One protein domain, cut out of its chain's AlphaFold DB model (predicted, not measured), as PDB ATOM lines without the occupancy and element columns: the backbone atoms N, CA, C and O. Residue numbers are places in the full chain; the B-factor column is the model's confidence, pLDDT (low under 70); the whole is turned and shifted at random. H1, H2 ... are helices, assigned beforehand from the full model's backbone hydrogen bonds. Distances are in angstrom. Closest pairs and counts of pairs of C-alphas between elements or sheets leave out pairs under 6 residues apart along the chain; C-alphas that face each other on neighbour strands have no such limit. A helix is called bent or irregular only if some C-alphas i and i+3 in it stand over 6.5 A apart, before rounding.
ATOM      1  N   GLY A 204       2.711  49.314  30.474       72.00
ATOM      2  CA  GLY A 204       3.634  49.917  29.516       72.00
ATOM      3  C   GLY A 204       3.998  48.895  28.455       72.00
ATOM      4  O   GLY A 204       4.914  48.117  28.668       72.00
ATOM      5  N   GLY A 205       3.314  48.883  27.306       71.31
ATOM      6  CA  GLY A 205       3.401  47.784  26.324       71.31
ATOM      7  C   GLY A 205       4.817  47.370  25.879       71.31
ATOM      8  O   GLY A 205       5.041  46.220  25.514       71.31
ATOM      9  N   MET A 206       5.796  48.274  25.950       70.75
ATOM     10  CA  MET A 206       7.217  48.017  25.666       70.75
ATOM     11  C   MET A 206       8.018  47.394  26.828       70.75
ATOM     12  O   MET A 206       9.106  46.866  26.605       70.75
ATOM     13  N   LEU A 207       7.490  47.442  28.051       76.88
ATOM     14  CA  LEU A 207       8.082  46.880  29.268       76.88
ATOM     15  C   LEU A 207       7.806  45.380  29.416       76.88
ATOM     16  O   LEU A 207       8.376  44.756  30.301       76.88
ATOM     17  N   ALA A 208       6.969  44.776  28.569       81.31
ATOM     18  CA  ALA A 208       6.616  43.364  28.678       81.31
ATOM     19  C   ALA A 208       7.866  42.459  28.741       81.31
ATOM     20  O   ALA A 208       8.649  42.352  27.788       81.31
ATOM     21  N   GLY A 209       8.062  41.798  29.885       85.00
ATOM     22  CA  GLY A 209       9.182  40.897  30.147       85.00
ATOM     23  C   GLY A 209      10.530  41.584  30.387       85.00
ATOM     24  O   GLY A 209      11.535  40.876  30.458       85.00
ATOM     25  N   HIS A 210      10.570  42.914  30.502       91.69
ATOM     26  CA  HIS A 210      11.783  43.706  30.715       91.69
ATOM     27  C   HIS A 210      12.516  43.276  31.985       91.69
ATOM     28  O   HIS A 210      13.656  42.818  31.911       91.69
ATOM     29  N   SER A 211      11.829  43.277  33.126       92.69
ATOM     30  CA  SER A 211      12.408  42.927  34.428       92.69
ATOM     31  C   SER A 211      13.013  41.523  34.415       92.69
ATOM     32  O   SER A 211      14.075  41.281  34.987       92.69
ATOM     33  N   ARG A 212      12.382  40.579  33.701       91.44
ATOM     34  CA  ARG A 212      12.899  39.211  33.549       91.44
ATOM     35  C   ARG A 212      14.185  39.176  32.724       91.44
ATOM     36  O   ARG A 212      15.136  38.521  33.143       91.44
ATOM     37  N   ARG A 213      14.222  39.857  31.573       94.81
ATOM     38  CA  ARG A 213      15.415  39.901  30.710       94.81
ATOM     39  C   ARG A 213      16.585  40.584  31.413       94.81
ATOM     40  O   ARG A 213      17.693  40.048  31.381       94.81
ATOM     41  N   VAL A 214      16.324  41.691  32.112       97.88
ATOM     42  CA  VAL A 214      17.318  42.394  32.937       97.88
ATOM     43  C   VAL A 214      17.845  41.476  34.037       97.88
ATOM     44  O   VAL A 214      19.057  41.313  34.156       97.88
ATOM     45  N   ALA A 215      16.970  40.797  34.785       96.69
ATOM     46  CA  ALA A 215      17.383  39.881  35.848       96.69
ATOM     47  C   ALA A 215      18.183  38.675  35.343       96.69
ATOM     48  O   ALA A 215      19.178  38.287  35.959       96.69
ATOM     49  N   ASP A 216      17.795  38.091  34.210       96.12
ATOM     50  CA  ASP A 216      18.533  36.980  33.612       96.12
ATOM     51  C   ASP A 216      19.918  37.406  33.116       96.12
ATOM     52  O   ASP A 216      20.888  36.669  33.316       96.12
ATOM     53  N   LEU A 217      20.036  38.588  32.505       98.25
ATOM     54  CA  LEU A 217      21.321  39.137  32.081       98.25
ATOM     55  C   LEU A 217      22.205  39.499  33.282       98.25
ATOM     56  O   LEU A 217      23.356  39.071  33.338       98.25
ATOM     57  N   ALA A 218      21.660  40.212  34.267       98.69
ATOM     58  CA  ALA A 218      22.369  40.613  35.478       98.69
ATOM     59  C   ALA A 218      22.909  39.397  36.248       98.69
ATOM     60  O   ALA A 218      24.075  39.370  36.639       98.69
ATOM     61  N   ARG A 219      22.107  38.331  36.374       98.06
ATOM     62  CA  ARG A 219      22.539  37.063  36.976       98.06
ATOM     63  C   ARG A 219      23.694  36.416  36.209       98.06
ATOM     64  O   ARG A 219      24.643  35.947  36.832       98.06
ATOM     65  N   LYS A 220      23.643  36.387  34.873       97.75
ATOM     66  CA  LYS A 220      24.743  35.850  34.049       97.75
ATOM     67  C   LYS A 220      26.031  36.653  34.235       97.75
ATOM     68  O   LYS A 220      27.095  36.051  34.348       97.75
ATOM     69  N   LEU A 221      25.932  37.980  34.311       98.44
ATOM     70  CA  LEU A 221      27.071  38.855  34.595       98.44
ATOM     71  C   LEU A 221      27.651  38.583  35.987       98.44
ATOM     72  O   LEU A 221      28.857  38.398  36.108       98.44
ATOM     73  N   ALA A 222      26.808  38.488  37.017       98.25
ATOM     74  CA  ALA A 222      27.241  38.195  38.384       98.25
ATOM     75  C   ALA A 222      27.974  36.842  38.490       98.25
ATOM     76  O   ALA A 222      29.036  36.758  39.103       98.25
ATOM     77  N   VAL A 223      27.455  35.801  37.827       97.25
ATOM     78  CA  VAL A 223      28.111  34.484  37.759       97.25
ATOM     79  C   VAL A 223      29.450  34.565  37.021       97.25
ATOM     80  O   VAL A 223      30.440  34.002  37.484       97.25
ATOM     81  N   LEU A 224      29.517  35.288  35.898       96.19
ATOM     82  CA  LEU A 224      30.759  35.463  35.137       96.19
ATOM     83  C   LEU A 224      31.828  36.228  35.936       96.19
ATOM     84  O   LEU A 224      33.013  35.911  35.842       96.19
ATOM     85  N   LEU A 225      31.402  37.186  36.762       96.94
ATOM     86  CA  LEU A 225      32.244  37.926  37.705       96.94
ATOM     87  C   LEU A 225      32.654  37.103  38.940       96.94
ATOM     88  O   LEU A 225      33.392  37.613  39.781       96.94
ATOM     89  N   LYS A 226      32.233  35.831  39.028       97.50
ATOM     90  CA  LYS A 226      32.559  34.887  40.112       97.50
ATOM     91  C   LYS A 226      32.100  35.359  41.495       97.50
ATOM     92  O   LYS A 226      32.803  35.151  42.482       97.50
ATOM     93  N   LEU A 227      30.930  35.993  41.558       97.44
ATOM     94  CA  LEU A 227      30.306  36.369  42.827       97.44
ATOM     95  C   LEU A 227      29.700  35.142  43.521       97.44
ATOM     96  O   LEU A 227      29.370  34.146  42.869       97.44
ATOM     97  N   ASP A 228      29.572  35.205  44.845       97.50
ATOM     98  CA  ASP A 228      28.969  34.141  45.649       97.50
ATOM     99  C   ASP A 228      27.450  34.023  45.415       97.50
ATOM    100  O   ASP A 228      26.805  34.898  44.829       97.50
ATOM    101  N   GLY A 229      26.870  32.907  45.864       93.81
ATOM    102  CA  GLY A 229      25.465  32.582  45.615       93.81
ATOM    103  C   GLY A 229      24.474  33.595  46.194       93.81
ATOM    104  O   GLY A 229      23.448  33.853  45.558       93.81
ATOM    105  N   ASP A 230      24.786  34.197  47.343       92.44
ATOM    106  CA  ASP A 230      23.903  35.161  47.998       92.44
ATOM    107  C   ASP A 230      23.934  36.495  47.249       92.44
ATOM    108  O   ASP A 230      22.877  37.027  46.898       92.44
ATOM    109  N   THR A 231      25.121  36.970  46.867       95.75
ATOM    110  CA  THR A 231      25.279  38.164  46.020       95.75
ATOM    111  C   THR A 231      24.593  37.990  44.660       95.75
ATOM    112  O   THR A 231      23.860  38.867  44.199       95.75
ATOM    113  N   VAL A 232      24.747  36.828  44.008       97.00
ATOM    114  CA  VAL A 232      24.052  36.520  42.743       97.00
ATOM    115  C   VAL A 232      22.529  36.566  42.922       97.00
ATOM    116  O   VAL A 232      21.814  37.069  42.047       97.00
ATOM    117  N   GLN A 233      22.017  36.063  44.046       93.25
ATOM    118  CA  GLN A 233      20.592  36.100  44.359       93.25
ATOM    119  C   GLN A 233      20.096  37.534  44.607       93.25
ATOM    120  O   GLN A 233      19.006  37.879  44.142       93.25
ATOM    121  N   GLN A 234      20.885  38.377  45.276       95.38
ATOM    122  CA  GLN A 234      20.571  39.793  45.492       95.38
ATOM    123  C   GLN A 234      20.528  40.575  44.175       95.38
ATOM    124  O   GLN A 234      19.556  41.289  43.930       95.38
ATOM    125  N   VAL A 235      21.503  40.369  43.282       98.25
ATOM    126  CA  VAL A 235      21.490  40.927  41.916       98.25
ATOM    127  C   VAL A 235      20.214  40.527  41.183       98.25
ATOM    128  O   VAL A 235      19.550  41.367  40.580       98.25
ATOM    129  N   PHE A 236      19.851  39.244  41.242       96.56
ATOM    130  CA  PHE A 236      18.670  38.729  40.556       96.56
ATOM    131  C   PHE A 236      17.365  39.339  41.094       96.56
ATOM    132  O   PHE A 236      16.503  39.732  40.308       96.56
ATOM    133  N   LEU A 237      17.214  39.436  42.417       95.44
ATOM    134  CA  LEU A 237      16.037  40.039  43.050       95.44
ATOM    135  C   LEU A 237      15.960  41.547  42.801       95.44
ATOM    136  O   LEU A 237      14.909  42.038  42.393       95.44
ATOM    137  N   GLY A 238      17.070  42.263  42.986       97.19
ATOM    138  CA  GLY A 238      17.163  43.695  42.720       97.19
ATOM    139  C   GLY A 238      16.836  44.026  41.266       97.19
ATOM    140  O   GLY A 238      16.062  44.937  41.002       97.19
ATOM    141  N   ALA A 239      17.323  43.224  40.319       97.94
ATOM    142  CA  ALA A 239      17.000  43.364  38.904       97.94
ATOM    143  C   ALA A 239      15.527  43.078  38.574       97.94
ATOM    144  O   ALA A 239      14.965  43.736  37.705       97.94
ATOM    145  N   LEU A 240      14.874  42.120  39.241       94.88
ATOM    146  CA  LEU A 240      13.435  41.900  39.046       94.88
ATOM    147  C   LEU A 240      12.609  43.087  39.553       94.88
ATOM    148  O   LEU A 240      11.577  43.399  38.972       94.88
ATOM    149  N   LEU A 241      13.052  43.726  40.633       95.75
ATOM    150  CA  LEU A 241      12.290  44.741  41.358       95.75
ATOM    151  C   LEU A 241      12.696  46.187  41.031       95.75
ATOM    152  O   LEU A 241      12.041  47.102  41.525       95.75
ATOM    153  N   HIS A 242      13.738  46.409  40.219       97.25
ATOM    154  CA  HIS A 242      14.346  47.733  39.990       97.25
ATOM    155  C   HIS A 242      13.337  48.814  39.575       97.25
ATOM    156  O   HIS A 242      13.435  49.960  40.002       97.25
ATOM    157  N   ASP A 243      12.313  48.419  38.823       94.69
ATOM    158  CA  ASP A 243      11.291  49.312  38.293       94.69
ATOM    159  C   ASP A 243       9.993  49.347  39.114       94.69
ATOM    160  O   ASP A 243       9.048  50.027  38.717       94.69
ATOM    161  N   LEU A 244       9.915  48.668  40.266       92.44
ATOM    162  CA  LEU A 244       8.686  48.568  41.073       92.44
ATOM    163  C   LEU A 244       8.084  49.943  41.414       92.44
ATOM    164  O   LEU A 244       6.864  50.117  41.413       92.44
ATOM    165  N   GLY A 245       8.931  50.947  41.654       93.50
ATOM    166  CA  GLY A 245       8.491  52.308  41.960       93.50
ATOM    167  C   GLY A 245       7.771  53.025  40.810       93.50
ATOM    168  O   GLY A 245       7.180  54.080  41.038       93.50
ATOM    169  N   LYS A 246       7.779  52.471  39.589       93.50
ATOM    170  CA  LYS A 246       7.039  53.003  38.434       93.50
ATOM    171  C   LYS A 246       5.539  52.714  38.507       93.50
ATOM    172  O   LYS A 246       4.780  53.275  37.724       93.50
ATOM    173  N   ILE A 247       5.075  51.908  39.468       90.31
ATOM    174  CA  ILE A 247       3.647  51.595  39.644       90.31
ATOM    175  C   ILE A 247       2.763  52.849  39.783       90.31
ATOM    176  O   ILE A 247       1.599  52.828  39.387       90.31
ATOM    177  N   GLY A 248       3.314  53.956  40.289       88.50
ATOM    178  CA  GLY A 248       2.615  55.238  40.417       88.50
ATOM    179  C   GLY A 248       2.572  56.099  39.146       88.50
ATOM    180  O   GLY A 248       1.986  57.177  39.177       88.50
ATOM    181  N   PHE A 249       3.198  55.683  38.042       92.75
ATOM    182  CA  PHE A 249       3.232  56.473  36.805       92.75
ATOM    183  C   PHE A 249       1.886  56.448  36.078       92.75
ATOM    184  O   PHE A 249       1.099  55.513  36.237       92.75
ATOM    185  N   SER A 250       1.626  57.463  35.250       92.44
ATOM    186  CA  SER A 250       0.535  57.414  34.272       92.44
ATOM    187  C   SER A 250       0.858  56.413  33.160       92.44
ATOM    188  O   SER A 250       2.026  56.120  32.899       92.44
ATOM    189  N   ASP A 251      -0.167  55.909  32.471       89.38
ATOM    190  CA  ASP A 251       0.033  54.973  31.355       89.38
ATOM    191  C   ASP A 251       0.814  55.624  30.197       89.38
ATOM    192  O   ASP A 251       1.656  54.978  29.574       89.38
ATOM    193  N   GLU A 252       0.611  56.929  29.964       90.75
ATOM    194  CA  GLU A 252       1.392  57.706  28.994       90.75
ATOM    195  C   GLU A 252       2.885  57.704  29.346       90.75
ATOM    196  O   GLU A 252       3.716  57.394  28.494       90.75
ATOM    197  N   LEU A 253       3.235  57.984  30.608       92.44
ATOM    198  CA  LEU A 253       4.629  58.000  31.055       92.44
ATOM    199  C   LEU A 253       5.246  56.591  31.056       92.44
ATOM    200  O   LEU A 253       6.409  56.438  30.687       92.44
ATOM    201  N   MET A 254       4.472  55.562  31.424       90.31
ATOM    202  CA  MET A 254       4.902  54.154  31.402       90.31
ATOM    203  C   MET A 254       5.308  53.675  30.004       90.31
ATOM    204  O   MET A 254       6.216  52.855  29.875       90.31
ATOM    205  N   GLY A 255       4.630  54.158  28.959       88.56
ATOM    206  CA  GLY A 255       4.901  53.802  27.565       88.56
ATOM    207  C   GLY A 255       5.895  54.718  26.846       88.56
ATOM    208  O   GLY A 255       6.107  54.542  25.645       88.56
ATOM    209  N   LYS A 256       6.478  55.710  27.530       91.81
ATOM    210  CA  LYS A 256       7.321  56.735  26.905       91.81
ATOM    211  C   LYS A 256       8.808  56.381  27.023       91.81
ATOM    212  O   LYS A 256       9.292  56.192  28.139       91.81
ATOM    213  N   PRO A 257       9.573  56.342  25.917       93.19
ATOM    214  CA  PRO A 257      11.026  56.215  25.979       93.19
ATOM    215  C   PRO A 257      11.663  57.364  26.767       93.19
ATOM    216  O   PRO A 257      11.276  58.523  26.588       93.19
ATOM    217  N   VAL A 258      12.691  57.074  27.571       94.12
ATOM    218  CA  VAL A 258      13.373  58.081  28.412       94.12
ATOM    219  C   VAL A 258      13.849  59.290  27.597       94.12
ATOM    220  O   VAL A 258      13.674  60.425  28.033       94.12
ATOM    221  N   THR A 259      14.371  59.092  26.379       94.94
ATOM    222  CA  THR A 259      14.828  60.197  25.511       94.94
ATOM    223  C   THR A 259      13.726  61.163  25.066       94.94
ATOM    224  O   THR A 259      14.034  62.234  24.556       94.94
ATOM    225  N   GLN A 260      12.454  60.781  25.195       95.12
ATOM    226  CA  GLN A 260      11.305  61.609  24.817       95.12
ATOM    227  C   GLN A 260      10.637  62.282  26.023       95.12
ATOM    228  O   GLN A 260       9.700  63.061  25.848       95.12
ATOM    229  N   MET A 261      11.088  61.981  27.241       95.06
ATOM    230  CA  MET A 261      10.538  62.566  28.457       95.06
ATOM    231  C   MET A 261      10.942  64.041  28.590       95.06
ATOM    232  O   MET A 261      12.088  64.430  28.377       95.06
ATOM    233  N   THR A 262       9.982  64.869  28.982       96.75
ATOM    234  CA  THR A 262      10.171  66.267  29.377       96.75
ATOM    235  C   THR A 262      10.922  66.365  30.708       96.75
ATOM    236  O   THR A 262      11.043  65.390  31.447       96.75
ATOM    237  N   GLY A 263      11.392  67.560  31.079       96.25
ATOM    238  CA  GLY A 263      12.083  67.762  32.362       96.25
ATOM    239  C   GLY A 263      11.246  67.372  33.592       96.25
ATOM    240  O   GLY A 263      11.775  66.791  34.544       96.25
ATOM    241  N   HIS A 264       9.934  67.628  33.561       94.56
ATOM    242  CA  HIS A 264       9.021  67.177  34.614       94.56
ATOM    243  C   HIS A 264       8.923  65.647  34.634       94.56
ATOM    244  O   HIS A 264       9.038  65.032  35.695       94.56
ATOM    245  N   GLU A 265       8.712  65.017  33.481       96.69
ATOM    246  CA  GLU A 265       8.602  63.559  33.376       96.69
ATOM    247  C   GLU A 265       9.897  62.862  33.802       96.69
ATOM    248  O   GLU A 265       9.833  61.867  34.509       96.69
ATOM    249  N   LEU A 266      11.069  63.420  33.485       96.62
ATOM    250  CA  LEU A 266      12.361  62.918  33.967       96.62
ATOM    251  C   LEU A 266      12.504  63.037  35.487       96.62
ATOM    252  O   LEU A 266      13.133  62.186  36.114       96.62
ATOM    253  N   SER A 267      11.928  64.071  36.100       94.50
ATOM    254  CA  SER A 267      11.930  64.219  37.560       94.50
ATOM    255  C   SER A 267      11.053  63.155  38.226       94.50
ATOM    256  O   SER A 267      11.463  62.556  39.219       94.50
ATOM    257  N   LEU A 268       9.889  62.852  37.635       94.81
ATOM    258  CA  LEU A 268       9.054  61.719  38.048       94.81
ATOM    259  C   LEU A 268       9.755  60.386  37.795       94.81
ATOM    260  O   LEU A 268       9.748  59.526  38.669       94.81
ATOM    261  N   TYR A 269      10.415  60.240  36.643       95.62
ATOM    262  CA  TYR A 269      11.201  59.062  36.318       95.62
ATOM    263  C   TYR A 269      12.238  58.824  37.408       95.62
ATOM    264  O   TYR A 269      12.236  57.763  38.004       95.62
ATOM    265  N   ARG A 270      13.054  59.811  37.777       96.75
ATOM    266  CA  ARG A 270      14.096  59.647  38.809       96.75
ATOM    267  C   ARG A 270      13.570  59.184  40.170       96.75
ATOM    268  O   ARG A 270      14.276  58.458  40.865       96.75
ATOM    269  N   SER A 271      12.346  59.559  40.546       96.06
ATOM    270  CA  SER A 271      11.791  59.205  41.858       96.06
ATOM    271  C   SER A 271      11.436  57.721  42.003       96.06
ATOM    272  O   SER A 271      11.350  57.247  43.136       96.06
ATOM    273  N   HIS A 272      11.299  56.952  40.908       96.75
ATOM    274  CA  HIS A 272      10.935  55.529  41.014       96.75
ATOM    275  C   HIS A 272      11.962  54.705  41.793       96.75
ATOM    276  O   HIS A 272      11.576  53.745  42.448       96.75
ATOM    277  N   ALA A 273      13.242  55.077  41.753       97.25
ATOM    278  CA  ALA A 273      14.276  54.359  42.487       97.25
ATOM    279  C   ALA A 273      14.055  54.472  44.008       97.25
ATOM    280  O   ALA A 273      14.070  53.472  44.724       97.25
ATOM    281  N   VAL A 274      13.740  55.681  44.490       97.19
ATOM    282  CA  VAL A 274      13.430  55.948  45.905       97.19
ATOM    283  C   VAL A 274      12.088  55.331  46.302       97.19
ATOM    284  O   VAL A 274      11.981  54.693  47.345       97.19
ATOM    285  N   ASN A 275      11.064  55.472  45.456       95.44
ATOM    286  CA  ASN A 275       9.744  54.892  45.719       95.44
ATOM    287  C   ASN A 275       9.793  53.357  45.745       95.44
ATOM    288  O   ASN A 275       9.098  52.730  46.541       95.44
ATOM    289  N   GLY A 276      10.612  52.755  44.880       94.75
ATOM    290  CA  GLY A 276      10.821  51.313  44.816       94.75
ATOM    291  C   GLY A 276      11.493  50.777  46.077       94.75
ATOM    292  O   GLY A 276      11.025  49.792  46.634       94.75
ATOM    293  N   GLU A 277      12.527  51.454  46.580       96.25
ATOM    294  CA  GLU A 277      13.126  51.110  47.873       96.25
ATOM    295  C   GLU A 277      12.113  51.240  49.020       96.25
ATOM    296  O   GLU A 277      11.957  50.310  49.811       96.25
ATOM    297  N   ALA A 278      11.383  52.357  49.085       93.81
ATOM    298  CA  ALA A 278      10.391  52.600  50.129       93.81
ATOM    299  C   ALA A 278       9.276  51.539  50.148       93.81
ATOM    300  O   ALA A 278       8.782  51.182  51.214       93.81
ATOM    301  N   ALA A 279       8.903  50.996  48.985       90.50
ATOM    302  CA  ALA A 279       7.934  49.906  48.883       90.50
ATOM    303  C   ALA A 279       8.468  48.561  49.412       90.50
ATOM    304  O   ALA A 279       7.678  47.679  49.750       90.50
ATOM    305  N   LEU A 280       9.790  48.391  49.472       90.19
ATOM    306  CA  LEU A 280      10.450  47.139  49.846       90.19
ATOM    307  C   LEU A 280      11.029  47.154  51.265       90.19
ATOM    308  O   LEU A 280      11.255  46.085  51.820       90.19
ATOM    309  N   ILE A 281      11.238  48.330  51.867       82.31
ATOM    310  CA  ILE A 281      11.951  48.477  53.149       82.31
ATOM    311  C   ILE A 281      11.302  47.729  54.324       82.31
ATOM    312  O   ILE A 281      11.993  47.357  55.263       82.31
ATOM    313  N   ALA A 282       9.988  47.491  54.274       80.62
ATOM    314  CA  ALA A 282       9.258  46.757  55.312       80.62
ATOM    315  C   ALA A 282       9.432  45.227  55.227       80.62
ATOM    316  O   ALA A 282       8.913  44.506  56.076       80.62
ATOM    317  N   LEU A 283      10.100  44.724  54.186       85.31
ATOM    318  CA  LEU A 283      10.348  43.303  53.969       85.31
ATOM    319  C   LEU A 283      11.825  43.015  54.246       85.31
ATOM    320  O   LEU A 283      12.663  43.218  53.369       85.31
ATOM    321  N   ASP A 284      12.132  42.514  55.447       85.44
ATOM    322  CA  ASP A 284      13.510  42.255  55.903       85.44
ATOM    323  C   ASP A 284      14.319  41.422  54.890       85.44
ATOM    324  O   ASP A 284      15.440  41.784  54.527       85.44
ATOM    325  N   ASP A 285      13.705  40.372  54.332       85.75
ATOM    326  CA  ASP A 285      14.312  39.490  53.322       85.75
ATOM    327  C   ASP A 285      14.676  40.204  52.002       85.75
ATOM    328  O   ASP A 285      15.444  39.676  51.193       85.75
ATOM    329  N   LEU A 286      14.118  41.391  51.748       89.56
ATOM    330  CA  LEU A 286      14.359  42.190  50.546       89.56
ATOM    331  C   LEU A 286      15.195  43.443  50.803       89.56
ATOM    332  O   LEU A 286      15.457  44.172  49.848       89.56
ATOM    333  N   HIS A 287      15.675  43.677  52.025       90.75
ATOM    334  CA  HIS A 287      16.453  44.873  52.349       90.75
ATOM    335  C   HIS A 287      17.694  45.039  51.451       90.75
ATOM    336  O   HIS A 287      17.936  46.098  50.879       90.75
ATOM    337  N   ALA A 288      18.461  43.968  51.231       91.75
ATOM    338  CA  ALA A 288      19.615  44.035  50.331       91.75
ATOM    339  C   ALA A 288      19.198  44.339  48.879       91.75
ATOM    340  O   ALA A 288      19.836  45.138  48.195       91.75
ATOM    341  N   ALA A 289      18.091  43.750  48.415       93.88
ATOM    342  CA  ALA A 289      17.557  44.014  47.083       93.88
ATOM    343  C   ALA A 289      17.021  45.451  46.948       93.88
ATOM    344  O   ALA A 289      17.160  46.040  45.879       93.88
ATOM    345  N   SER A 290      16.461  46.046  48.007       95.81
ATOM    346  CA  SER A 290      15.945  47.419  47.978       95.81
ATOM    347  C   SER A 290      17.057  48.445  47.760       95.81
ATOM    348  O   SER A 290      16.846  49.415  47.035       95.81
ATOM    349  N   LEU A 291      18.264  48.196  48.281       96.62
ATOM    350  CA  LEU A 291      19.444  49.020  47.990       96.62
ATOM    351  C   LEU A 291      19.834  48.952  46.506       96.62
ATOM    352  O   LEU A 291      20.195  49.964  45.905       96.62
ATOM    353  N   VAL A 292      19.702  47.781  45.874       98.19
ATOM    354  CA  VAL A 292      19.897  47.641  44.420       98.19
ATOM    355  C   VAL A 292      18.877  48.489  43.662       98.19
ATOM    356  O   VAL A 292      19.254  49.248  42.771       98.19
ATOM    357  N   VAL A 293      17.599  48.409  44.049       98.00
ATOM    358  CA  VAL A 293      16.517  49.220  43.467       98.00
ATOM    359  C   VAL A 293      16.791  50.716  43.632       98.00
ATOM    360  O   VAL A 293      16.631  51.469  42.675       98.00
ATOM    361  N   ARG A 294      17.270  51.165  44.794       98.31
ATOM    362  CA  ARG A 294      17.593  52.578  45.019       98.31
ATOM    363  C   ARG A 294      18.713  53.072  44.103       98.31
ATOM    364  O   ARG A 294      18.613  54.156  43.538       98.31
ATOM    365  N   HIS A 295      19.777  52.285  43.957       98.69
ATOM    366  CA  HIS A 295      21.033  52.768  43.381       98.69
ATOM    367  C   HIS A 295      21.288  52.340  41.929       98.69
ATOM    368  O   HIS A 295      22.331  52.683  41.377       98.69
ATOM    369  N   HIS A 296      20.382  51.613  41.270       98.56
ATOM    370  CA  HIS A 296      20.622  51.126  39.900       98.56
ATOM    371  C   HIS A 296      20.732  52.228  38.825       98.56
ATOM    372  O   HIS A 296      21.141  51.939  37.703       98.56
ATOM    373  N   HIS A 297      20.402  53.485  39.152       98.44
ATOM    374  CA  HIS A 297      20.634  54.654  38.287       98.44
ATOM    375  C   HIS A 297      21.836  55.508  38.695       98.44
ATOM    376  O   HIS A 297      22.126  56.523  38.045       98.44
ATOM    377  N   GLU A 298      22.562  55.100  39.734       98.69
ATOM    378  CA  GLU A 298      23.844  55.706  40.057       98.69
ATOM    379  C   GLU A 298      24.834  55.486  38.914       98.69
ATOM    380  O   GLU A 298      24.787  54.495  38.180       98.69
ATOM    381  N   ARG A 299      25.739  56.447  38.737       98.50
ATOM    382  CA  ARG A 299      26.713  56.437  37.645       98.50
ATOM    383  C   ARG A 299      28.108  56.321  38.208       98.50
ATOM    384  O   ARG A 299      28.425  56.981  39.189       98.50
ATOM    385  N   TRP A 300      28.964  55.565  37.527       98.25
ATOM    386  CA  TRP A 300      30.362  55.397  37.927       98.25
ATOM    387  C   TRP A 300      31.086  56.735  38.179       98.25
ATOM    388  O   TRP A 300      31.866  56.842  39.121       98.25
ATOM    389  N   ASP A 301      30.771  57.770  37.396       97.81
ATOM    390  CA  ASP A 301      31.304  59.133  37.494       97.81
ATOM    391  C   ASP A 301      30.673  60.021  38.584       97.81
ATOM    392  O   ASP A 301      31.079  61.174  38.723       97.81
ATOM    393  N   GLY A 302      29.701  59.522  39.354       97.75
ATOM    394  CA  GLY A 302      29.023  60.270  40.419       97.75
ATOM    395  C   GLY A 302      27.929  61.227  39.939       97.75
ATOM    396  O   GLY A 302      27.328  61.922  40.751       97.75
ATOM    397  N   LYS A 303      27.623  61.277  38.635       96.94
ATOM    398  CA  LYS A 303      26.559  62.144  38.080       96.94
ATOM    399  C   LYS A 303      25.180  61.472  38.068       96.94
ATOM    400  O   LYS A 303      24.286  61.903  37.336       96.94
ATOM    401  N   GLY A 304      25.054  60.348  38.771       97.19
ATOM    402  CA  GLY A 304      23.837  59.554  38.871       97.19
ATOM    403  C   GLY A 304      22.846  60.109  39.887       97.19
ATOM    404  O   GLY A 304      22.948  61.255  40.322       97.19
ATOM    405  N   TYR A 305      21.849  59.297  40.213       98.25
ATOM    406  CA  TYR A 305      20.819  59.599  41.203       98.25
ATOM    407  C   TYR A 305      20.370  58.289  41.880       98.25
ATOM    408  O   TYR A 305      20.550  57.222  41.281       98.25
ATOM    409  N   PRO A 306      19.738  58.338  43.067       97.75
ATOM    410  CA  PRO A 306      19.301  59.526  43.816       97.75
ATOM    411  C   PRO A 306      20.374  60.210  44.674       97.75
ATOM    412  O   PRO A 306      20.197  61.381  45.000       97.75
ATOM    413  N   ASP A 307      21.464  59.529  45.020       98.00
ATOM    414  CA  ASP A 307      22.407  59.974  46.053       98.00
ATOM    415  C   ASP A 307      23.740  60.485  45.487       98.00
ATOM    416  O   ASP A 307      24.546  61.057  46.226       98.00
ATOM    417  N   GLY A 308      23.986  60.307  44.185       97.88
ATOM    418  CA  GLY A 308      25.209  60.775  43.528       97.88
ATOM    419  C   GLY A 308      26.437  59.981  43.972       97.88
ATOM    420  O   GLY A 308      27.528  60.530  44.147       97.88
ATOM    421  N   LEU A 309      26.253  58.682  44.215       98.50
ATOM    422  CA  LEU A 309      27.339  57.784  44.591       98.50
ATOM    423  C   LEU A 309      28.298  57.606  43.414       98.50
ATOM    424  O   LEU A 309      27.889  57.508  42.260       98.50
ATOM    425  N   GLN A 310      29.593  57.539  43.721       98.19
ATOM    426  CA  GLN A 310      30.658  57.437  42.729       98.19
ATOM    427  C   GLN A 310      31.429  56.127  42.890       98.19
ATOM    428  O   GLN A 310      31.738  55.717  44.013       98.19
ATOM    429  N   ALA A 311      31.781  55.521  41.756       97.88
ATOM    430  CA  ALA A 311      32.633  54.341  41.669       97.88
ATOM    431  C   ALA A 311      32.212  53.216  42.640       97.88
ATOM    432  O   ALA A 311      31.065  52.766  42.623       97.88
ATOM    433  N   GLU A 312      33.115  52.748  43.501       97.88
ATOM    434  CA  GLU A 312      32.876  51.639  44.429       97.88
ATOM    435  C   GLU A 312      31.941  51.977  45.592       97.88
ATOM    436  O   GLU A 312      31.517  51.064  46.297       97.88
ATOM    437  N   ARG A 313      31.576  53.252  45.784       98.31
ATOM    438  CA  ARG A 313      30.530  53.615  46.752       98.31
ATOM    439  C   ARG A 313      29.151  53.143  46.301       98.31
ATOM    440  O   ARG A 313      28.265  53.018  47.135       98.31
ATOM    441  N   ILE A 314      28.977  52.885  45.006       98.62
ATOM    442  CA  ILE A 314      27.770  52.273  44.460       98.62
ATOM    443  C   ILE A 314      27.819  50.767  44.771       98.62
ATOM    444  O   ILE A 314      28.821  50.116  44.428       98.62
ATOM    445  N   PRO A 315      26.757  50.175  45.351       98.19
ATOM    446  CA  PRO A 315      26.678  48.731  45.550       98.19
ATOM    447  C   PRO A 315      27.020  47.968  44.265       98.19
ATOM    448  O   PRO A 315      26.658  48.386  43.158       98.19
ATOM    449  N   LEU A 316      27.786  46.885  44.384       98.50
ATOM    450  CA  LEU A 316      28.239  46.120  43.217       98.50
ATOM    451  C   LEU A 316      27.050  45.588  42.416       98.50
ATOM    452  O   LEU A 316      27.032  45.649  41.190       98.50
ATOM    453  N   GLU A 317      26.032  45.139  43.130       98.56
ATOM    454  CA  GLU A 317      24.799  44.597  42.602       98.56
ATOM    455  C   GLU A 317      24.065  45.649  41.764       98.56
ATOM    456  O   GLU A 317      23.669  45.370  40.635       98.56
ATOM    457  N   ALA A 318      23.976  46.890  42.260       98.69
ATOM    458  CA  ALA A 318      23.378  48.015  41.541       98.69
ATOM    459  C   ALA A 318      24.146  48.357  40.258       98.69
ATOM    460  O   ALA A 318      23.529  48.584  39.218       98.69
ATOM    461  N   ARG A 319      25.485  48.311  40.289       98.81
ATOM    462  CA  ARG A 319      26.317  48.521  39.090       98.81
ATOM    463  C   ARG A 319      26.078  47.447  38.023       98.81
ATOM    464  O   ARG A 319      26.086  47.761  36.834       98.81
ATOM    465  N   ILE A 320      25.849  46.195  38.431       98.88
ATOM    466  CA  ILE A 320      25.516  45.096  37.508       98.88
ATOM    467  C   ILE A 320      24.134  45.322  36.893       98.88
ATOM    468  O   ILE A 320      23.978  45.217  35.674       98.88
ATOM    469  N   VAL A 321      23.143  45.664  37.723       98.88
ATOM    470  CA  VAL A 321      21.777  45.933  37.261       98.88
ATOM    471  C   VAL A 321      21.731  47.133  36.319       98.88
ATOM    472  O   VAL A 321      21.064  47.038  35.297       98.88
ATOM    473  N   ALA A 322      22.492  48.200  36.578       98.75
ATOM    474  CA  ALA A 322      22.569  49.372  35.703       98.75
ATOM    475  C   ALA A 322      22.983  49.009  34.264       98.75
ATOM    476  O   ALA A 322      22.345  49.423  33.297       98.75
ATOM    477  N   VAL A 323      24.028  48.182  34.113       98.75
ATOM    478  CA  VAL A 323      24.495  47.716  32.797       98.75
ATOM    479  C   VAL A 323      23.441  46.842  32.117       98.75
ATOM    480  O   VAL A 323      23.157  47.026  30.934       98.75
ATOM    481  N   ALA A 324      22.854  45.893  32.852       98.75
ATOM    482  CA  ALA A 324      21.855  44.981  32.302       98.75
ATOM    483  C   ALA A 324      20.561  45.707  31.887       98.75
ATOM    484  O   ALA A 324      20.017  45.417  30.820       98.75
ATOM    485  N   ASN A 325      20.102  46.654  32.709       98.44
ATOM    486  CA  ASN A 325      18.924  47.478  32.466       98.44
ATOM    487  C   ASN A 325      19.070  48.277  31.176       98.44
ATOM    488  O   ASN A 325      18.229  48.191  30.282       98.44
ATOM    489  N   ASP A 326      20.174  49.008  31.052       98.38
ATOM    490  CA  ASP A 326      20.361  49.894  29.915       98.38
ATOM    491  C   ASP A 326      20.606  49.119  28.624       98.38
ATOM    492  O   ASP A 326      20.094  49.492  27.568       98.38
ATOM    493  N   PHE A 327      21.320  47.995  28.697       98.38
ATOM    494  CA  PHE A 327      21.505  47.122  27.545       98.38
ATOM    495  C   PHE A 327      20.181  46.516  27.045       98.38
ATOM    496  O   PHE A 327      19.963  46.452  25.830       98.38
ATOM    497  N   ASP A 328      19.277  46.097  27.941       97.44
ATOM    498  CA  ASP A 328      17.929  45.663  27.542       97.44
ATOM    499  C   ASP A 328      17.111  46.836  26.992       97.44
ATOM    500  O   ASP A 328      16.465  46.713  25.947       97.44
ATOM    501  N   GLY A 329      17.175  47.987  27.663       95.00
ATOM    502  CA  GLY A 329      16.384  49.162  27.334       95.00
ATOM    503  C   GLY A 329      16.736  49.799  25.994       95.00
ATOM    504  O   GLY A 329      15.839  50.245  25.275       95.00
ATOM    505  N   LEU A 330      18.010  49.776  25.601       96.12
ATOM    506  CA  LEU A 330      18.466  50.192  24.271       96.12
ATOM    507  C   LEU A 330      17.932  49.268  23.162       96.12
ATOM    508  O   LEU A 330      17.571  49.740  22.084       96.12
ATOM    509  N   GLN A 331      17.836  47.961  23.414       94.44
ATOM    510  CA  GLN A 331      17.356  46.990  22.421       94.44
ATOM    511  C   GLN A 331      15.830  46.957  22.295       94.44
ATOM    512  O   GLN A 331      15.299  46.752  21.204       94.44
ATOM    513  N   HIS A 332      15.105  47.173  23.392       90.94
ATOM    514  CA  HIS A 332      13.641  47.052  23.414       90.94
ATOM    515  C   HIS A 332      12.917  48.401  23.353       90.94
ATOM    516  O   HIS A 332      11.716  48.448  23.070       90.94
ATOM    517  N   GLY A 333      13.669  49.491  23.499       87.38
ATOM    518  CA  GLY A 333      13.245  50.857  23.227       87.38
ATOM    519  C   GLY A 333      12.837  51.662  24.459       87.38
ATOM    520  O   GLY A 333      12.348  52.775  24.309       87.38
ATOM    521  N   THR A 334      13.016  51.136  25.677       89.44
ATOM    522  CA  THR A 334      12.634  51.839  26.920       89.44
ATOM    523  C   THR A 334      13.487  53.084  27.160       89.44
ATOM    524  O   THR A 334      13.005  54.052  27.744       89.44
ATOM    525  N   ILE A 335      14.721  53.108  26.651       92.06
ATOM    526  CA  ILE A 335      15.594  54.289  26.697       92.06
ATOM    527  C   ILE A 335      15.381  55.155  25.458       92.06
ATOM    528  O   ILE A 335      15.082  56.342  25.584       92.06
ATOM    529  N   THR A 336      15.509  54.564  24.269       91.06
ATOM    530  CA  THR A 336      15.431  55.254  22.975       91.06
ATOM    531  C   THR A 336      14.244  54.760  22.161       91.06
ATOM    532  O   THR A 336      14.020  53.561  22.058       91.06
ATOM    533  N   ALA A 337      13.527  55.653  21.474       86.88
ATOM    534  CA  ALA A 337      12.412  55.233  20.613       86.88
ATOM    535  C   ALA A 337      12.845  54.264  19.494       86.88
ATOM    536  O   ALA A 337      12.107  53.349  19.130       86.88
ATOM    537  N   ARG A 338      14.063  54.445  18.962       92.00
ATOM    538  CA  ARG A 338      14.696  53.480  18.056       92.00
ATOM    539  C   ARG A 338      15.244  52.310  18.868       92.00
ATOM    540  O   ARG A 338      16.076  52.521  19.744       92.00
ATOM    541  N   ARG A 339      14.835  51.094  18.515       92.06
ATOM    542  CA  ARG A 339      15.445  49.857  19.015       92.06
ATOM    543  C   ARG A 339      16.818  49.660  18.388       92.06
ATOM    544  O   ARG A 339      16.944  49.742  17.165       92.06
ATOM    545  N   LEU A 340      17.823  49.425  19.221       92.50
ATOM    546  CA  LEU A 340      19.180  49.131  18.776       92.50
ATOM    547  C   LEU A 340      19.371  47.626  18.580       92.50
ATOM    548  O   LEU A 340      18.770  46.807  19.273       92.50
ATOM    549  N   SER A 341      20.233  47.263  17.638       93.50
ATOM    550  CA  SER A 341      20.780  45.912  17.540       93.50
ATOM    551  C   SER A 341      21.676  45.595  18.743       93.50
ATOM    552  O   SER A 341      22.048  46.480  19.518       93.50
ATOM    553  N   LEU A 342      22.056  44.326  18.888       91.19
ATOM    554  CA  LEU A 342      22.986  43.881  19.927       91.19
ATOM    555  C   LEU A 342      24.335  44.618  19.836       91.19
ATOM    556  O   LEU A 342      24.829  45.112  20.848       91.19
ATOM    557  N   ASP A 343      24.900  44.719  18.628       89.50
ATOM    558  CA  ASP A 343      26.094  45.515  18.308       89.50
ATOM    559  C   ASP A 343      25.913  46.990  18.676       89.50
ATOM    560  O   ASP A 343      26.727  47.562  19.401       89.50
ATOM    561  N   GLU A 344      24.794  47.544  18.198       91.06
ATOM    562  CA  GLU A 344      24.178  48.830  18.538       91.06
ATOM    563  C   GLU A 344      24.372  49.192  20.016       91.06
ATOM    564  O   GLU A 344      25.108  50.101  20.416       91.06
ATOM    565  N   ALA A 345      23.671  48.417  20.838       93.69
ATOM    566  CA  ALA A 345      23.581  48.600  22.272       93.69
ATOM    567  C   ALA A 345      24.932  48.387  22.956       93.69
ATOM    568  O   ALA A 345      25.313  49.196  23.800       93.69
ATOM    569  N   LEU A 346      25.691  47.349  22.579       94.50
ATOM    570  CA  LEU A 346      27.000  47.104  23.181       94.50
ATOM    571  C   LEU A 346      27.968  48.260  22.914       94.50
ATOM    572  O   LEU A 346      28.664  48.673  23.837       94.50
ATOM    573  N   SER A 347      27.985  48.819  21.699       93.12
ATOM    574  CA  SER A 347      28.836  49.970  21.374       93.12
ATOM    575  C   SER A 347      28.478  51.194  22.222       93.12
ATOM    576  O   SER A 347      29.373  51.905  22.676       93.12
ATOM    577  N   VAL A 348      27.187  51.434  22.481       94.69
ATOM    578  CA  VAL A 348      26.739  52.521  23.373       94.69
ATOM    579  C   VAL A 348      27.201  52.280  24.815       94.69
ATOM    580  O   VAL A 348      27.735  53.194  25.449       94.69
ATOM    581  N   ILE A 349      27.045  51.053  25.329       96.75
ATOM    582  CA  ILE A 349      27.508  50.685  26.677       96.75
ATOM    583  C   ILE A 349      29.032  50.849  26.794       96.75
ATOM    584  O   ILE A 349      29.515  51.476  27.739       96.75
ATOM    585  N   GLN A 350      29.791  50.355  25.811       94.88
ATOM    586  CA  GLN A 350      31.250  50.475  25.756       94.88
ATOM    587  C   GLN A 350      31.716  51.930  25.668       94.88
ATOM    588  O   GLN A 350      32.672  52.301  26.346       94.88
ATOM    589  N   GLY A 351      31.016  52.771  24.900       92.06
ATOM    590  CA  GLY A 351      31.316  54.200  24.789       92.06
ATOM    591  C   GLY A 351      31.178  54.973  26.105       92.06
ATOM    592  O   GLY A 351      31.765  56.039  26.237       92.06
ATOM    593  N   SER A 352      30.449  54.430  27.090       93.38
ATOM    594  CA  SER A 352      30.276  55.029  28.425       93.38
ATOM    595  C   SER A 352      31.010  54.267  29.542       93.38
ATOM    596  O   SER A 352      30.725  54.463  30.731       93.38
ATOM    597  N   ARG A 353      31.932  53.363  29.184       96.69
ATOM    598  CA  ARG A 353      32.760  52.584  30.118       96.69
ATOM    599  C   ARG A 353      33.645  53.514  30.955       96.69
ATOM    600  O   ARG A 353      34.417  54.286  30.401       96.69
ATOM    601  N   GLY A 354      33.570  53.419  32.284       93.00
ATOM    602  CA  GLY A 354      34.325  54.287  33.198       93.00
ATOM    603  C   GLY A 354      33.720  55.679  33.407       93.00
ATOM    604  O   GLY A 354      34.256  56.453  34.192       93.00
ATOM    605  N   GLU A 355      32.592  55.985  32.759       94.94
ATOM    606  CA  GLU A 355      31.802  57.192  33.018       94.94
ATOM    607  C   GLU A 355      30.436  56.829  33.602       94.94
ATOM    608  O   GLU A 355      30.132  57.136  34.751       94.94
ATOM    609  N   ARG A 356      29.596  56.127  32.834       97.00
ATOM    610  CA  ARG A 356      28.303  55.645  33.332       97.00
ATOM    611  C   ARG A 356      28.450  54.320  34.069       97.00
ATOM    612  O   ARG A 356      27.822  54.140  35.108       97.00
ATOM    613  N   TYR A 357      29.283  53.423  33.548       98.56
ATOM    614  CA  TYR A 357      29.338  52.027  33.980       98.56
ATOM    615  C   TYR A 357      30.694  51.653  34.576       98.56
ATOM    616  O   TYR A 357      31.731  52.128  34.107       98.56
ATOM    617  N   ASP A 358      30.680  50.738  35.551       98.38
ATOM    618  CA  ASP A 358      31.895  50.094  36.064       98.38
ATOM    619  C   ASP A 358      32.626  49.386  34.907       98.38
ATOM    620  O   ASP A 358      32.037  48.508  34.258       98.38
ATOM    621  N   PRO A 359      33.900  49.732  34.647       97.69
ATOM    622  CA  PRO A 359      34.696  49.128  33.589       97.69
ATOM    623  C   PRO A 359      34.678  47.596  33.577       97.69
ATOM    624  O   PRO A 359      34.553  46.990  32.514       97.69
ATOM    625  N   ARG A 360      34.731  46.968  34.756       97.75
ATOM    626  CA  ARG A 360      34.825  45.507  34.902       97.75
ATOM    627  C   ARG A 360      33.547  44.804  34.454       97.75
ATOM    628  O   ARG A 360      33.600  43.691  33.938       97.75
ATOM    629  N   ILE A 361      32.398  45.452  34.632       98.44
ATOM    630  CA  ILE A 361      31.090  44.892  34.275       98.44
ATOM    631  C   ILE A 361      30.848  45.026  32.768       98.44
ATOM    632  O   ILE A 361      30.313  44.107  32.151       98.44
ATOM    633  N   VAL A 362      31.289  46.129  32.156       98.19
ATOM    634  CA  VAL A 362      31.250  46.298  30.692       98.19
ATOM    635  C   VAL A 362      32.130  45.258  29.995       98.19
ATOM    636  O   VAL A 362      31.725  44.673  28.985       98.19
ATOM    637  N   ASP A 363      33.312  44.989  30.551       96.12
ATOM    638  CA  ASP A 363      34.212  43.956  30.037       96.12
ATOM    639  C   ASP A 363      33.564  42.569  30.163       96.12
ATOM    640  O   ASP A 363      33.520  41.818  29.188       96.12
ATOM    641  N   ALA A 364      32.952  42.268  31.315       97.06
ATOM    642  CA  ALA A 364      32.203  41.031  31.522       97.06
ATOM    643  C   ALA A 364      31.021  40.884  30.546       97.06
ATOM    644  O   ALA A 364      30.812  39.799  30.007       97.06
ATOM    645  N   LEU A 365      30.274  41.958  30.260       97.44
ATOM    646  CA  LEU A 365      29.209  41.938  29.250       97.44
ATOM    647  C   LEU A 365      29.763  41.620  27.860       97.44
ATOM    648  O   LEU A 365      29.198  40.788  27.152       97.44
ATOM    649  N   SER A 366      30.885  42.233  27.490       94.56
ATOM    650  CA  SER A 366      31.539  41.981  26.201       94.56
ATOM    651  C   SER A 366      31.952  40.507  26.080       94.56
ATOM    652  O   SER A 366      31.607  39.846  25.098       94.56
ATOM    653  N   THR A 367      32.583  39.950  27.119       94.00
ATOM    654  CA  THR A 367      32.922  38.521  27.197       94.00
ATOM    655  C   THR A 367      31.685  37.624  27.119       94.00
ATOM    656  O   THR A 367      31.680  36.664  26.351       94.00
ATOM    657  N   LEU A 368      30.621  37.938  27.866       93.19
ATOM    658  CA  LEU A 368      29.384  37.151  27.894       93.19
ATOM    659  C   LEU A 368      28.729  37.049  26.509       93.19
ATOM    660  O   LEU A 368      28.164  36.012  26.169       93.19
ATOM    661  N   LEU A 369      28.817  38.110  25.705       91.25
ATOM    662  CA  LEU A 369      28.266  38.163  24.349       91.25
ATOM    663  C   LEU A 369      29.188  37.529  23.289       91.25
ATOM    664  O   LEU A 369      28.940  37.688  22.096       91.25
ATOM    665  N   GLY A 370      30.253  36.830  23.696       78.94
ATOM    666  CA  GLY A 370      31.219  36.221  22.775       78.94
ATOM    667  C   GLY A 370      32.089  37.247  22.049       78.94
ATOM    668  O   GLY A 370      32.738  36.930  21.056       78.94
TER     669      GLY A 370
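Overview. This is residues 204 to 370 of the 444 residues of an uncharacterized protein of Hydrogenophaga crassostreae (UniProt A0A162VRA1). One helix, H7, runs through the middle of a rounded body, and other helices are set round it: the hairpin of H1 and H2 packs along one side of it, and H8 and H9 also pack on it, with H9 reaching the end of H1 as well. A second hairpin, H5 and H6, reaches H7 only through H6; the short H3 packs on H5, and H4 is out at the rim. The printed part has 167 residues with nine named helices, H1 to H9 in chain order, and no named strand; the class is all helix, with mostly crossed packing. It is compact, with a radius of gyration of the C-alphas of 14.7 A and spans of 40 by 39 by 29 A.

Along the chain. The longest helix, H5, holds residues 263 to 280 and runs 27.1 A from C-alpha 263 at (12.083, 67.762, 32.362); it has a kink of 28 degrees near residue 274. H6 is residues 284 to 295, 18.0 A, and is irregular, with C-alphas 285 and 288 7.6 A apart. H3, residues 244 to 248, is only just irregular, with C-alphas 245 and 248 6.7 A apart. H4 is residues 251 to 254. H1, residues 210 to 224, runs 21.2 A from (11.783, 43.706, 30.715), and H2, residues 229 to 241, runs 18.4 A. H7, residues 316 to 332, is 24.6 A long. H8 is residues 342 to 351, and H9, residues 359 to 368, ends with C-alpha 368 at (29.384, 37.151, 27.894).

Arrangement. H7 is the hub, touching five helices. It touches H1 at a steep tilt of 49 degrees, opposite ways, the closest C-alphas being those of Val 214 and Ala 324, 5.3 A apart. It touches H2 at Glu 317 and Val 235, C-alphas 5.0 A apart, H8 at Leu 330 and Ala 345, 5.7 A, and H9 at Ile 320 and Ile 361, 6.4 A. With residues 317 to 321 alone it touches H6, closest at the C-alphas of Ala 318 and Val 292, 4.5 A. H1 and H2 form a hairpin at a shallow tilt of 20 degrees. H5 and H6 form another, at 19 degrees, while H5 and H7 are apart. H3 touches H5, the C-alphas of Gly 245 and Gly 276 being 3.8 A apart; H4 touches no helix but is near H5. Every O i to N i+4 pair is within hydrogen-bond range in H1, H2, H8 and H9, against 11 of 14 in H5, 5 of 8 in H6, 12 of 13 in H7 and 0 of 1 in H3, where 1 of 2 O i to N i+3 pairs is; H4 is too short for such a pair.

Size, cuts and confidence. The C-alphas farthest apart, of Ala 282 and Asp 343, are 40.7 A apart. The printed part has no cut. The link from H6 to H7, residues 296 to 315, is long. The mean pLDDT of the printed part is 94.3, and no printed residue is under 70.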